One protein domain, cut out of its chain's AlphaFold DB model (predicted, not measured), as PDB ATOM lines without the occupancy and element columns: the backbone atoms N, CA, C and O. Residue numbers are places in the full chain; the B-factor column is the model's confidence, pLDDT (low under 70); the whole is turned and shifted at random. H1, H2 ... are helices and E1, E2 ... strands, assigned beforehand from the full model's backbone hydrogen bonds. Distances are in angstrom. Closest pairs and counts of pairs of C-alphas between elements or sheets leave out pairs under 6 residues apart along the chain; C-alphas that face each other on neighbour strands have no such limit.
ATOM      1  N   ASP A   6      -3.395  34.366 -12.246       96.06
ATOM      2  CA  ASP A   6      -3.805  35.748 -12.463       96.06
ATOM      3  C   ASP A   6      -4.738  35.850 -13.671       96.06
ATOM      4  O   ASP A   6      -4.378  35.518 -14.801       96.06
ATOM      5  N   TYR A   7      -5.937  36.373 -13.435       95.94
ATOM      6  CA  TYR A   7      -6.942  36.640 -14.452       95.94
ATOM      7  C   TYR A   7      -7.003  38.136 -14.730       95.94
ATOM      8  O   TYR A   7      -7.361  38.933 -13.860       95.94
ATOM      9  N   ASN A   8      -6.690  38.532 -15.962       95.25
ATOM     10  CA  ASN A   8      -6.932  39.896 -16.413       95.25
ATOM     11  C   ASN A   8      -8.385  40.033 -16.882       95.25
ATOM     12  O   ASN A   8      -8.791  39.432 -17.875       95.25
ATOM     13  N   ILE A   9      -9.159  40.858 -16.184       96.44
ATOM     14  CA  ILE A   9     -10.492  41.270 -16.616       96.44
ATOM     15  C   ILE A   9     -10.353  42.627 -17.287       96.44
ATOM     16  O   ILE A   9      -9.775  43.545 -16.711       96.44
ATOM     17  N   SER A  10     -10.885  42.770 -18.497       96.69
ATOM     18  CA  SER A  10     -10.786  44.011 -19.264       96.69
ATOM     19  C   SER A  10     -12.140  44.457 -19.796       96.69
ATOM     20  O   SER A  10     -12.947  43.648 -20.247       96.69
ATOM     21  N   ILE A  11     -12.362  45.768 -19.753       97.38
ATOM     22  CA  ILE A  11     -13.395  46.449 -20.526       97.38
ATOM     23  C   ILE A  11     -12.757  46.798 -21.860       97.38
ATOM     24  O   ILE A  11     -11.665  47.373 -21.903       97.38
ATOM     25  N   ARG A  12     -13.421  46.444 -22.954       96.56
ATOM     26  CA  ARG A  12     -12.885  46.651 -24.294       96.56
ATOM     27  C   ARG A  12     -13.920  47.286 -25.207       96.56
ATOM     28  O   ARG A  12     -15.116  47.068 -25.026       96.56
ATOM     29  N   GLN A  13     -13.447  48.068 -26.170       95.81
ATOM     30  CA  GLN A  13     -14.283  48.582 -27.256       95.81
ATOM     31  C   GLN A  13     -14.582  47.476 -28.283       95.81
ATOM     32  O   GLN A  13     -15.688  47.402 -28.809       95.81
ATOM     33  N   ASP A  14     -13.599  46.612 -28.527       94.75
ATOM     34  CA  ASP A  14     -13.666  45.398 -29.342       94.75
ATOM     35  C   ASP A  14     -12.649  44.371 -28.802       94.75
ATOM     36  O   ASP A  14     -12.030  44.589 -27.763       94.75
ATOM     37  N   SER A  15     -12.451  43.231 -29.465       90.75
ATOM     38  CA  SER A  15     -11.533  42.195 -28.965       90.75
ATOM     39  C   SER A  15     -10.063  42.641 -28.869       90.75
ATOM     40  O   SER A  15      -9.306  42.030 -28.111       90.75
ATOM     41  N   TYR A  16      -9.658  43.723 -29.542       93.75
ATOM     42  CA  TYR A  16      -8.272  44.196 -29.621       93.75
ATOM     43  C   TYR A  16      -8.006  45.458 -28.785       93.75
ATOM     44  O   TYR A  16      -6.902  45.617 -28.260       93.75
ATOM     45  N   HIS A  17      -8.997  46.337 -28.615       97.19
ATOM     46  CA  HIS A  17      -8.819  47.649 -27.983       97.19
ATOM     47  C   HIS A  17      -9.321  47.683 -26.531       97.19
ATOM     48  O   HIS A  17     -10.519  47.791 -26.262       97.19
ATOM     49  N   ILE A  18      -8.385  47.629 -25.577       97.56
ATOM     50  CA  ILE A  18      -8.660  47.705 -24.133       97.56
ATOM     51  C   ILE A  18      -8.909  49.161 -23.714       97.56
ATOM     52  O   ILE A  18      -8.107  50.043 -24.012       97.56
ATOM     53  N   ILE A  19     -10.002  49.389 -22.985       98.06
ATOM     54  CA  ILE A  19     -10.360  50.680 -22.379       98.06
ATOM     55  C   ILE A  19      -9.830  50.749 -20.944       98.06
ATOM     56  O   ILE A  19      -9.218  51.738 -20.552       98.06
ATOM     57  N   ASP A  20     -10.076  49.693 -20.170       98.00
ATOM     58  CA  ASP A  20      -9.631  49.558 -18.784       98.00
ATOM     59  C   ASP A  20      -9.430  48.074 -18.458       98.00
ATOM     60  O   ASP A  20     -10.023  47.200 -19.099       98.00
ATOM     61  N   SER A  21      -8.588  47.764 -17.478       97.44
ATOM     62  CA  SER A  21      -8.390  46.386 -17.041       97.44
ATOM     63  C   SER A  21      -7.956  46.282 -15.589       97.44
ATOM     64  O   SER A  21      -7.314  47.174 -15.035       97.44
ATOM     65  N   LYS A  22      -8.271  45.143 -14.982       97.75
ATOM     66  CA  LYS A  22      -7.894  44.809 -13.620       97.75
ATOM     67  C   LYS A  22      -7.475  43.350 -13.538       97.75
ATOM     68  O   LYS A  22      -8.162  42.472 -14.053       97.75
ATOM     69  N   ASN A  23      -6.379  43.102 -12.832       97.06
ATOM     70  CA  ASN A  23      -5.961  41.749 -12.496       97.06
ATOM     71  C   ASN A  23      -6.672  41.274 -11.228       97.06
ATOM     72  O   ASN A  23      -6.807  42.022 -10.254       97.06
ATOM     73  N   ILE A  24      -7.117  40.026 -11.262       96.19
ATOM     74  CA  ILE A  24      -7.674  39.302 -10.128       96.19
ATOM     75  C   ILE A  24      -6.885  38.008  -9.990       96.19
ATOM     76  O   ILE A  24      -6.838  37.213 -10.924       96.19
ATOM     77  N   THR A  25      -6.283  37.800  -8.827       97.56
ATOM     78  CA  THR A  25      -5.588  36.554  -8.513       97.56
ATOM     79  C   THR A  25      -6.581  35.561  -7.924       97.56
ATOM     80  O   THR A  25      -7.338  35.885  -7.006       97.56
ATOM     81  N   VAL A  26      -6.594  34.352  -8.475       96.94
ATOM     82  CA  VAL A  26      -7.282  33.187  -7.922       96.94
ATOM     83  C   VAL A  26      -6.229  32.377  -7.176       96.94
ATOM     84  O   VAL A  26      -5.394  31.722  -7.799       96.94
ATOM     85  N   ASP A  27      -6.248  32.454  -5.843       96.94
ATOM     86  CA  ASP A  27      -5.179  31.928  -4.975       96.94
ATOM     87  C   ASP A  27      -5.042  30.399  -5.014       96.94
ATOM     88  O   ASP A  27      -3.972  29.856  -4.740       96.94
ATOM     89  N   SER A  28      -6.114  29.694  -5.369       96.56
ATOM     90  CA  SER A  28      -6.147  28.238  -5.487       96.56
ATOM     91  C   SER A  28      -7.167  27.805  -6.531       96.56
ATOM     92  O   SER A  28      -8.236  28.407  -6.622       96.56
ATOM     93  N   THR A  29      -6.877  26.723  -7.254       96.00
ATOM     94  CA  THR A  29      -7.791  26.143  -8.241       96.00
ATOM     95  C   THR A  29      -9.148  25.826  -7.615       96.00
ATOM     96  O   THR A  29      -9.236  25.096  -6.628       96.00
ATOM     97  N   ILE A  30     -10.213  26.338  -8.228       93.19
ATOM     98  CA  ILE A  30     -11.600  26.096  -7.837       93.19
ATOM     99  C   ILE A  30     -12.192  25.045  -8.777       93.19
ATOM    100  O   ILE A  30     -12.344  25.260  -9.987       93.19
ATOM    101  N   THR A  31     -12.560  23.892  -8.224       92.06
ATOM    102  CA  THR A  31     -13.244  22.823  -8.957       92.06
ATOM    103  C   THR A  31     -14.741  22.830  -8.664       92.06
ATOM    104  O   THR A  31     -15.183  23.120  -7.553       92.06
ATOM    105  N   TYR A  32     -15.533  22.512  -9.689       89.56
ATOM    106  CA  TYR A  32     -16.992  22.456  -9.608       89.56
ATOM    107  C   TYR A  32     -17.481  21.011  -9.763       89.56
ATOM    108  O   TYR A  32     -18.190  20.677 -10.708       89.56
ATOM    109  N   ASN A  33     -16.966  20.125  -8.911       88.56
ATOM    110  CA  ASN A  33     -17.057  18.672  -9.063       88.56
ATOM    111  C   ASN A  33     -17.714  17.970  -7.859       88.56
ATOM    112  O   ASN A  33     -17.494  16.780  -7.645       88.56
ATOM    113  N   THR A  34     -18.488  18.703  -7.058       89.00
ATOM    114  CA  THR A  34     -19.207  18.169  -5.890       89.00
ATOM    115  C   THR A  34     -20.649  18.663  -5.885       89.00
ATOM    116  O   THR A  34     -20.961  19.677  -6.511       89.00
ATOM    117  N   THR A  35     -21.537  17.950  -5.194       87.06
ATOM    118  CA  THR A  35     -22.960  18.308  -5.073       87.06
ATOM    119  C   THR A  35     -23.171  19.651  -4.381       87.06
ATOM    120  O   THR A  35     -24.124  20.360  -4.688       87.06
ATOM    121  N   GLU A  36     -22.263  20.028  -3.485       86.69
ATOM    122  CA  GLU A  36     -22.283  21.297  -2.756       86.69
ATOM    123  C   GLU A  36     -21.653  22.443  -3.564       86.69
ATOM    124  O   GLU A  36     -21.795  23.609  -3.196       86.69
ATOM    125  N   HIS A  37     -20.943  22.122  -4.648       86.56
ATOM    126  CA  HIS A  37     -20.166  23.074  -5.433       86.56
ATOM    127  C   HIS A  37     -20.261  22.753  -6.929       86.56
ATOM    128  O   HIS A  37     -19.278  22.399  -7.581       86.56
ATOM    129  N   THR A  38     -21.468  22.850  -7.483       87.81
ATOM    130  CA  THR A  38     -21.710  22.667  -8.917       87.81
ATOM    131  C   THR A  38     -21.410  23.942  -9.707       87.81
ATOM    132  O   THR A  38     -21.310  25.045  -9.164       87.81
ATOM    133  N   HIS A  39     -21.224  23.806 -11.021       86.12
ATOM    134  CA  HIS A  39     -20.948  24.946 -11.884       86.12
ATOM    135  C   HIS A  39     -22.255  25.665 -12.231       86.12
ATOM    136  O   HIS A  39     -23.203  25.041 -12.681       86.12
ATOM    137  N   SER A  40     -22.326  26.990 -12.067       80.81
ATOM    138  CA  SER A  40     -23.427  27.816 -12.600       80.81
ATOM    139  C   SER A  40     -24.846  27.275 -12.311       80.81
ATOM    140  O   SER A  40     -25.693  27.226 -13.207       80.81
ATOM    141  N   GLN A  41     -25.093  26.862 -11.059       74.19
ATOM    142  CA  GLN A  41     -26.369  26.296 -10.585       74.19
ATOM    143  C   GLN A  41     -26.781  24.981 -11.270       74.19
ATOM    144  O   GLN A  41     -27.967  24.650 -11.310       74.19
ATOM    145  N   ASP A  42     -25.828  24.226 -11.822       85.38
ATOM    146  CA  ASP A  42     -26.107  22.887 -12.330       85.38
ATOM    147  C   ASP A  42     -26.705  22.023 -11.212       85.38
ATOM    148  O   ASP A  42     -26.225  22.017 -10.076       85.38
ATOM    149  N   GLN A  43     -27.772  21.291 -11.536       83.94
ATOM    150  CA  GLN A  43     -28.444  20.401 -10.580       83.94
ATOM    151  C   GLN A  43     -27.633  19.135 -10.288       83.94
ATOM    152  O   GLN A  43     -27.866  18.457  -9.290       83.94
ATOM    153  N   GLN A  44     -26.704  18.799 -11.181       87.62
ATOM    154  CA  GLN A  44     -25.847  17.630 -11.089       87.62
ATOM    155  C   GLN A  44     -24.399  18.047 -11.314       87.62
ATOM    156  O   GLN A  44     -24.111  19.040 -11.981       87.62
ATOM    157  N   VAL A  45     -23.482  17.266 -10.755       88.75
ATOM    158  CA  VAL A  45     -22.054  17.446 -10.998       88.75
ATOM    159  C   VAL A  45     -21.749  17.136 -12.461       88.75
ATOM    160  O   VAL A  45     -22.129  16.081 -12.962       88.75
ATOM    161  N   ALA A  46     -21.031  18.033 -13.136       84.06
ATOM    162  CA  ALA A  46     -20.549  17.767 -14.483       84.06
ATOM    163  C   ALA A  46     -19.464  16.677 -14.452       84.06
ATOM    164  O   ALA A  46     -18.411  16.850 -13.836       84.06
ATOM    165  N   THR A  47     -19.718  15.566 -15.139       86.06
ATOM    166  CA  THR A  47     -18.748  14.496 -15.396       86.06
ATOM    167  C   THR A  47     -18.426  14.433 -16.882       86.06
ATOM    168  O   THR A  47     -19.267  14.801 -17.703       86.06
ATOM    169  N   ASN A  48     -17.227  13.950 -17.218       84.56
ATOM    170  CA  ASN A  48     -16.902  13.600 -18.597       84.56
ATOM    171  C   ASN A  48     -17.807  12.445 -19.052       84.56
ATOM    172  O   ASN A  48     -17.992  11.482 -18.303       84.56
ATOM    173  N   VAL A  49     -18.424  12.589 -20.221       86.56
ATOM    174  CA  VAL A  49     -19.350  11.614 -20.819       86.56
ATOM    175  C   VAL A  49     -19.053  11.357 -22.300       86.56
ATOM    176  O   VAL A  49     -19.876  10.735 -22.967       86.56
ATOM    177  N   PHE A  50     -17.917  11.845 -22.818       81.00
ATOM    178  CA  PHE A  50     -17.507  11.657 -24.216       81.00
ATOM    179  C   PHE A  50     -16.108  11.043 -24.381       81.00
ATOM    180  O   PHE A  50     -15.597  11.000 -25.500       81.00
ATOM    181  N   ASP A  51     -15.479  10.560 -23.304       81.19
ATOM    182  CA  ASP A  51     -14.181   9.867 -23.377       81.19
ATOM    183  C   ASP A  51     -14.216   8.636 -24.303       81.19
ATOM    184  O   ASP A  51     -13.242   8.343 -24.993       81.19
ATOM    185  N   ASP A  52     -15.352   7.940 -24.372       75.31
ATOM    186  CA  ASP A  52     -15.567   6.768 -25.228       75.31
ATOM    187  C   ASP A  52     -15.641   7.108 -26.728       75.31
ATOM    188  O   ASP A  52     -15.378   6.251 -27.575       75.31
ATOM    189  N   VAL A  53     -15.950   8.362 -27.067       72.62
ATOM    190  CA  VAL A  53     -16.088   8.849 -28.451       72.62
ATOM    191  C   VAL A  53     -15.014   9.863 -28.853       72.62
ATOM    192  O   VAL A  53     -15.092  10.447 -29.936       72.62
ATOM    193  N   GLN A  54     -13.982  10.051 -28.024       75.19
ATOM    194  CA  GLN A  54     -12.859  10.950 -28.308       75.19
ATOM    195  C   GLN A  54     -12.128  10.576 -29.614       75.19
ATOM    196  O   GLN A  54     -11.661  11.448 -30.346       75.19
ATOM    197  N   GLY A  55     -12.061   9.281 -29.933       74.88
ATOM    198  CA  GLY A  55     -11.408   8.777 -31.140       74.88
ATOM    199  C   GLY A  55      -9.887   8.979 -31.161       74.88
ATOM    200  O   GLY A  55      -9.279   9.470 -30.212       74.88
ATOM    201  N   ASP A  56      -9.266   8.583 -32.273       77.62
ATOM    202  CA  ASP A  56      -7.828   8.757 -32.526       77.62
ATOM    203  C   ASP A  56      -7.597   9.979 -33.425       77.62
ATOM    204  O   ASP A  56      -7.310   9.870 -34.619       77.62
ATOM    205  N   VAL A  57      -7.826  11.170 -32.866       80.12
ATOM    206  CA  VAL A  57      -7.630  12.444 -33.569       80.12
ATOM    207  C   VAL A  57      -6.714  13.370 -32.777       80.12
ATOM    208  O   VAL A  57      -6.780  13.472 -31.551       80.12
ATOM    209  N   THR A  58      -5.850  14.097 -33.488       86.31
ATOM    210  CA  THR A  58      -5.038  15.147 -32.867       86.31
ATOM    211  C   THR A  58      -5.870  16.416 -32.738       86.31
ATOM    212  O   THR A  58      -6.065  17.144 -33.710       86.31
ATOM    213  N   TYR A  59      -6.344  16.705 -31.529       87.94
ATOM    214  CA  TYR A  59      -7.056  17.950 -31.257       87.94
ATOM    215  C   TYR A  59      -6.114  19.155 -31.241       87.94
ATOM    216  O   TYR A  59      -4.982  19.092 -30.755       87.94
ATOM    217  N   LEU A  60      -6.612  20.284 -31.744       88.44
ATOM    218  CA  LEU A  60      -5.901  21.554 -31.697       88.44
ATOM    219  C   LEU A  60      -5.687  21.985 -30.238       88.44
ATOM    220  O   LEU A  60      -6.642  22.137 -29.476       88.44
ATOM    221  N   SER A  61      -4.431  22.203 -29.861       87.00
ATOM    222  CA  SER A  61      -4.042  22.666 -28.532       87.00
ATOM    223  C   SER A  61      -3.894  24.179 -28.529       87.00
ATOM    224  O   SER A  61      -3.372  24.749 -29.476       87.00
ATOM    225  N   ARG A  62      -4.296  24.847 -27.445       82.56
ATOM    226  CA  ARG A  62      -4.004  26.280 -27.239       82.56
ATOM    227  C   ARG A  62      -2.585  26.524 -26.708       82.56
ATOM    228  O   ARG A  62      -2.170  27.676 -26.592       82.56
ATOM    229  N   HIS A  63      -1.845  25.464 -26.379       87.00
ATOM    230  CA  HIS A  63      -0.482  25.565 -25.864       87.00
ATOM    231  C   HIS A  63       0.441  26.265 -26.874       87.00
ATOM    232  O   HIS A  63       0.338  26.033 -28.080       87.00
ATOM    233  N   ASN A  64       1.303  27.158 -26.373       89.44
ATOM    234  CA  ASN A  64       2.283  27.925 -27.152       89.44
ATOM    235  C   ASN A  64       1.728  28.540 -28.451       89.44
ATOM    236  O   ASN A  64       2.372  28.493 -29.494       89.44
ATOM    237  N   SER A  65       0.539  29.152 -28.383       88.56
ATOM    238  CA  SER A  65      -0.128  29.772 -29.541       88.56
ATOM    239  C   SER A  65      -0.415  28.787 -30.679       88.56
ATOM    240  O   SER A  65      -0.125  29.072 -31.839       88.56
ATOM    241  N   PHE A  66      -1.020  27.646 -30.342       92.31
ATOM    242  CA  PHE A  66      -1.388  26.606 -31.304       92.31
ATOM    243  C   PHE A  66      -0.187  25.938 -31.978       92.31
ATOM    244  O   PHE A  66      -0.189  25.708 -33.186       92.31
ATOM    245  N   GLU A  67       0.839  25.582 -31.201       95.50
ATOM    246  CA  GLU A  67       2.064  24.962 -31.732       95.50
ATOM    247  C   GLU A  67       1.804  23.707 -32.586       95.50
ATOM    248  O   GLU A  67       2.530  23.442 -33.543       95.50
ATOM    249  N   ASN A  68       0.739  22.959 -32.281       94.94
ATOM    250  CA  ASN A  68       0.374  21.736 -32.991       94.94
ATOM    251  C   ASN A  68      -0.585  21.973 -34.170       94.94
ATOM    252  O   ASN A  68      -1.116  21.002 -34.711       94.94
ATOM    253  N   TYR A  69      -0.809  23.224 -34.590       93.69
ATOM    254  CA  TYR A  69      -1.773  23.571 -35.641       93.69
ATOM    255  C   TYR A  69      -1.579  22.733 -36.905       93.69
ATOM    256  O   TYR A  69      -2.525  22.103 -37.364       93.69
ATOM    257  N   ALA A  70      -0.349  22.649 -37.424       93.75
ATOM    258  CA  ALA A  70      -0.053  21.900 -38.647       93.75
ATOM    259  C   ALA A  70      -0.421  20.408 -38.549       93.75
ATOM    260  O   ALA A  70      -0.861  19.825 -39.535       93.75
ATOM    261  N   GLN A  71      -0.261  19.803 -37.369       92.12
ATOM    262  CA  GLN A  71      -0.642  18.414 -37.121       92.12
ATOM    263  C   GLN A  71      -2.160  18.273 -36.956       92.12
ATOM    264  O   GLN A  71      -2.754  17.365 -37.526       92.12
ATOM    265  N   ALA A  72      -2.788  19.180 -36.204       89.44
ATOM    266  CA  ALA A  72      -4.218  19.139 -35.907       89.44
ATOM    267  C   ALA A  72      -5.106  19.406 -37.137       89.44
ATOM    268  O   ALA A  72      -6.226  18.907 -37.198       89.44
ATOM    269  N   VAL A  73      -4.619  20.175 -38.120       87.38
ATOM    270  CA  VAL A  73      -5.347  20.463 -39.375       87.38
ATOM    271  C   VAL A  73      -4.918  19.581 -40.548       87.38
ATOM    272  O   VAL A  73      -5.391  19.776 -41.670       87.38
ATOM    273  N   ALA A  74      -4.002  18.636 -40.324       88.94
ATOM    274  CA  ALA A  74      -3.595  17.701 -41.360       88.94
ATOM    275  C   ALA A  74      -4.791  16.849 -41.810       88.94
ATOM    276  O   ALA A  74      -5.658  16.489 -41.012       88.94
TER     277      ALA A  74
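What this domain is: This is residues 6 to 74 of the 333 residues of the protein "Glycosyl hydrolase family 3 protein" of Alloscardovia omnicolens F0580 (UniProt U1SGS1). Little regular structure is present: a two-stranded hairpin, E1 and E2, stands at one side of a wide open loop, and residues 27 to 68 sweep round a hollow middle to the short helix H1. The 69 printed residues hold E1, E2 and H1 in that order, with only 20 in named elements; the class is mostly strand, and the sheet is antiparallel. The whole is extended and flat, with a radius of gyration of the C-alphas of 17.8 A and spans of 43 by 42 by 22 A.

How they stand to each other: E1, residues 6 to 12, and E2, residues 18 to 26, form a hairpin, antiparallel at 158 degrees, through a tight link. N 7 and O 24 are within hydrogen-bond range at 2.8 A, as are N 22 and O 9 at 2.8 A. H1, residues 69 to 72, is apart from E1. H1 is too short for an O i to N i+4 pair; its one O i to N i+3 pair is within range.

Where its parts are: E1 begins at C-alpha 6 (-3.805, 35.748, -12.463) and is 18.5 A long. E2 is 21.8 A long. H1, 5.1 A long, ends at C-alpha 72 (-4.218, 19.139, -35.907).

The domain as a whole: The C-alphas of Ile 19 and Asp 52 are the farthest apart, 44.3 A. The link from E2 to H1 is long, and in it residues 48 to 56 and 62 to 67 stand free. The printed part has no cut, and no printed residue is under 70 in pLDDT.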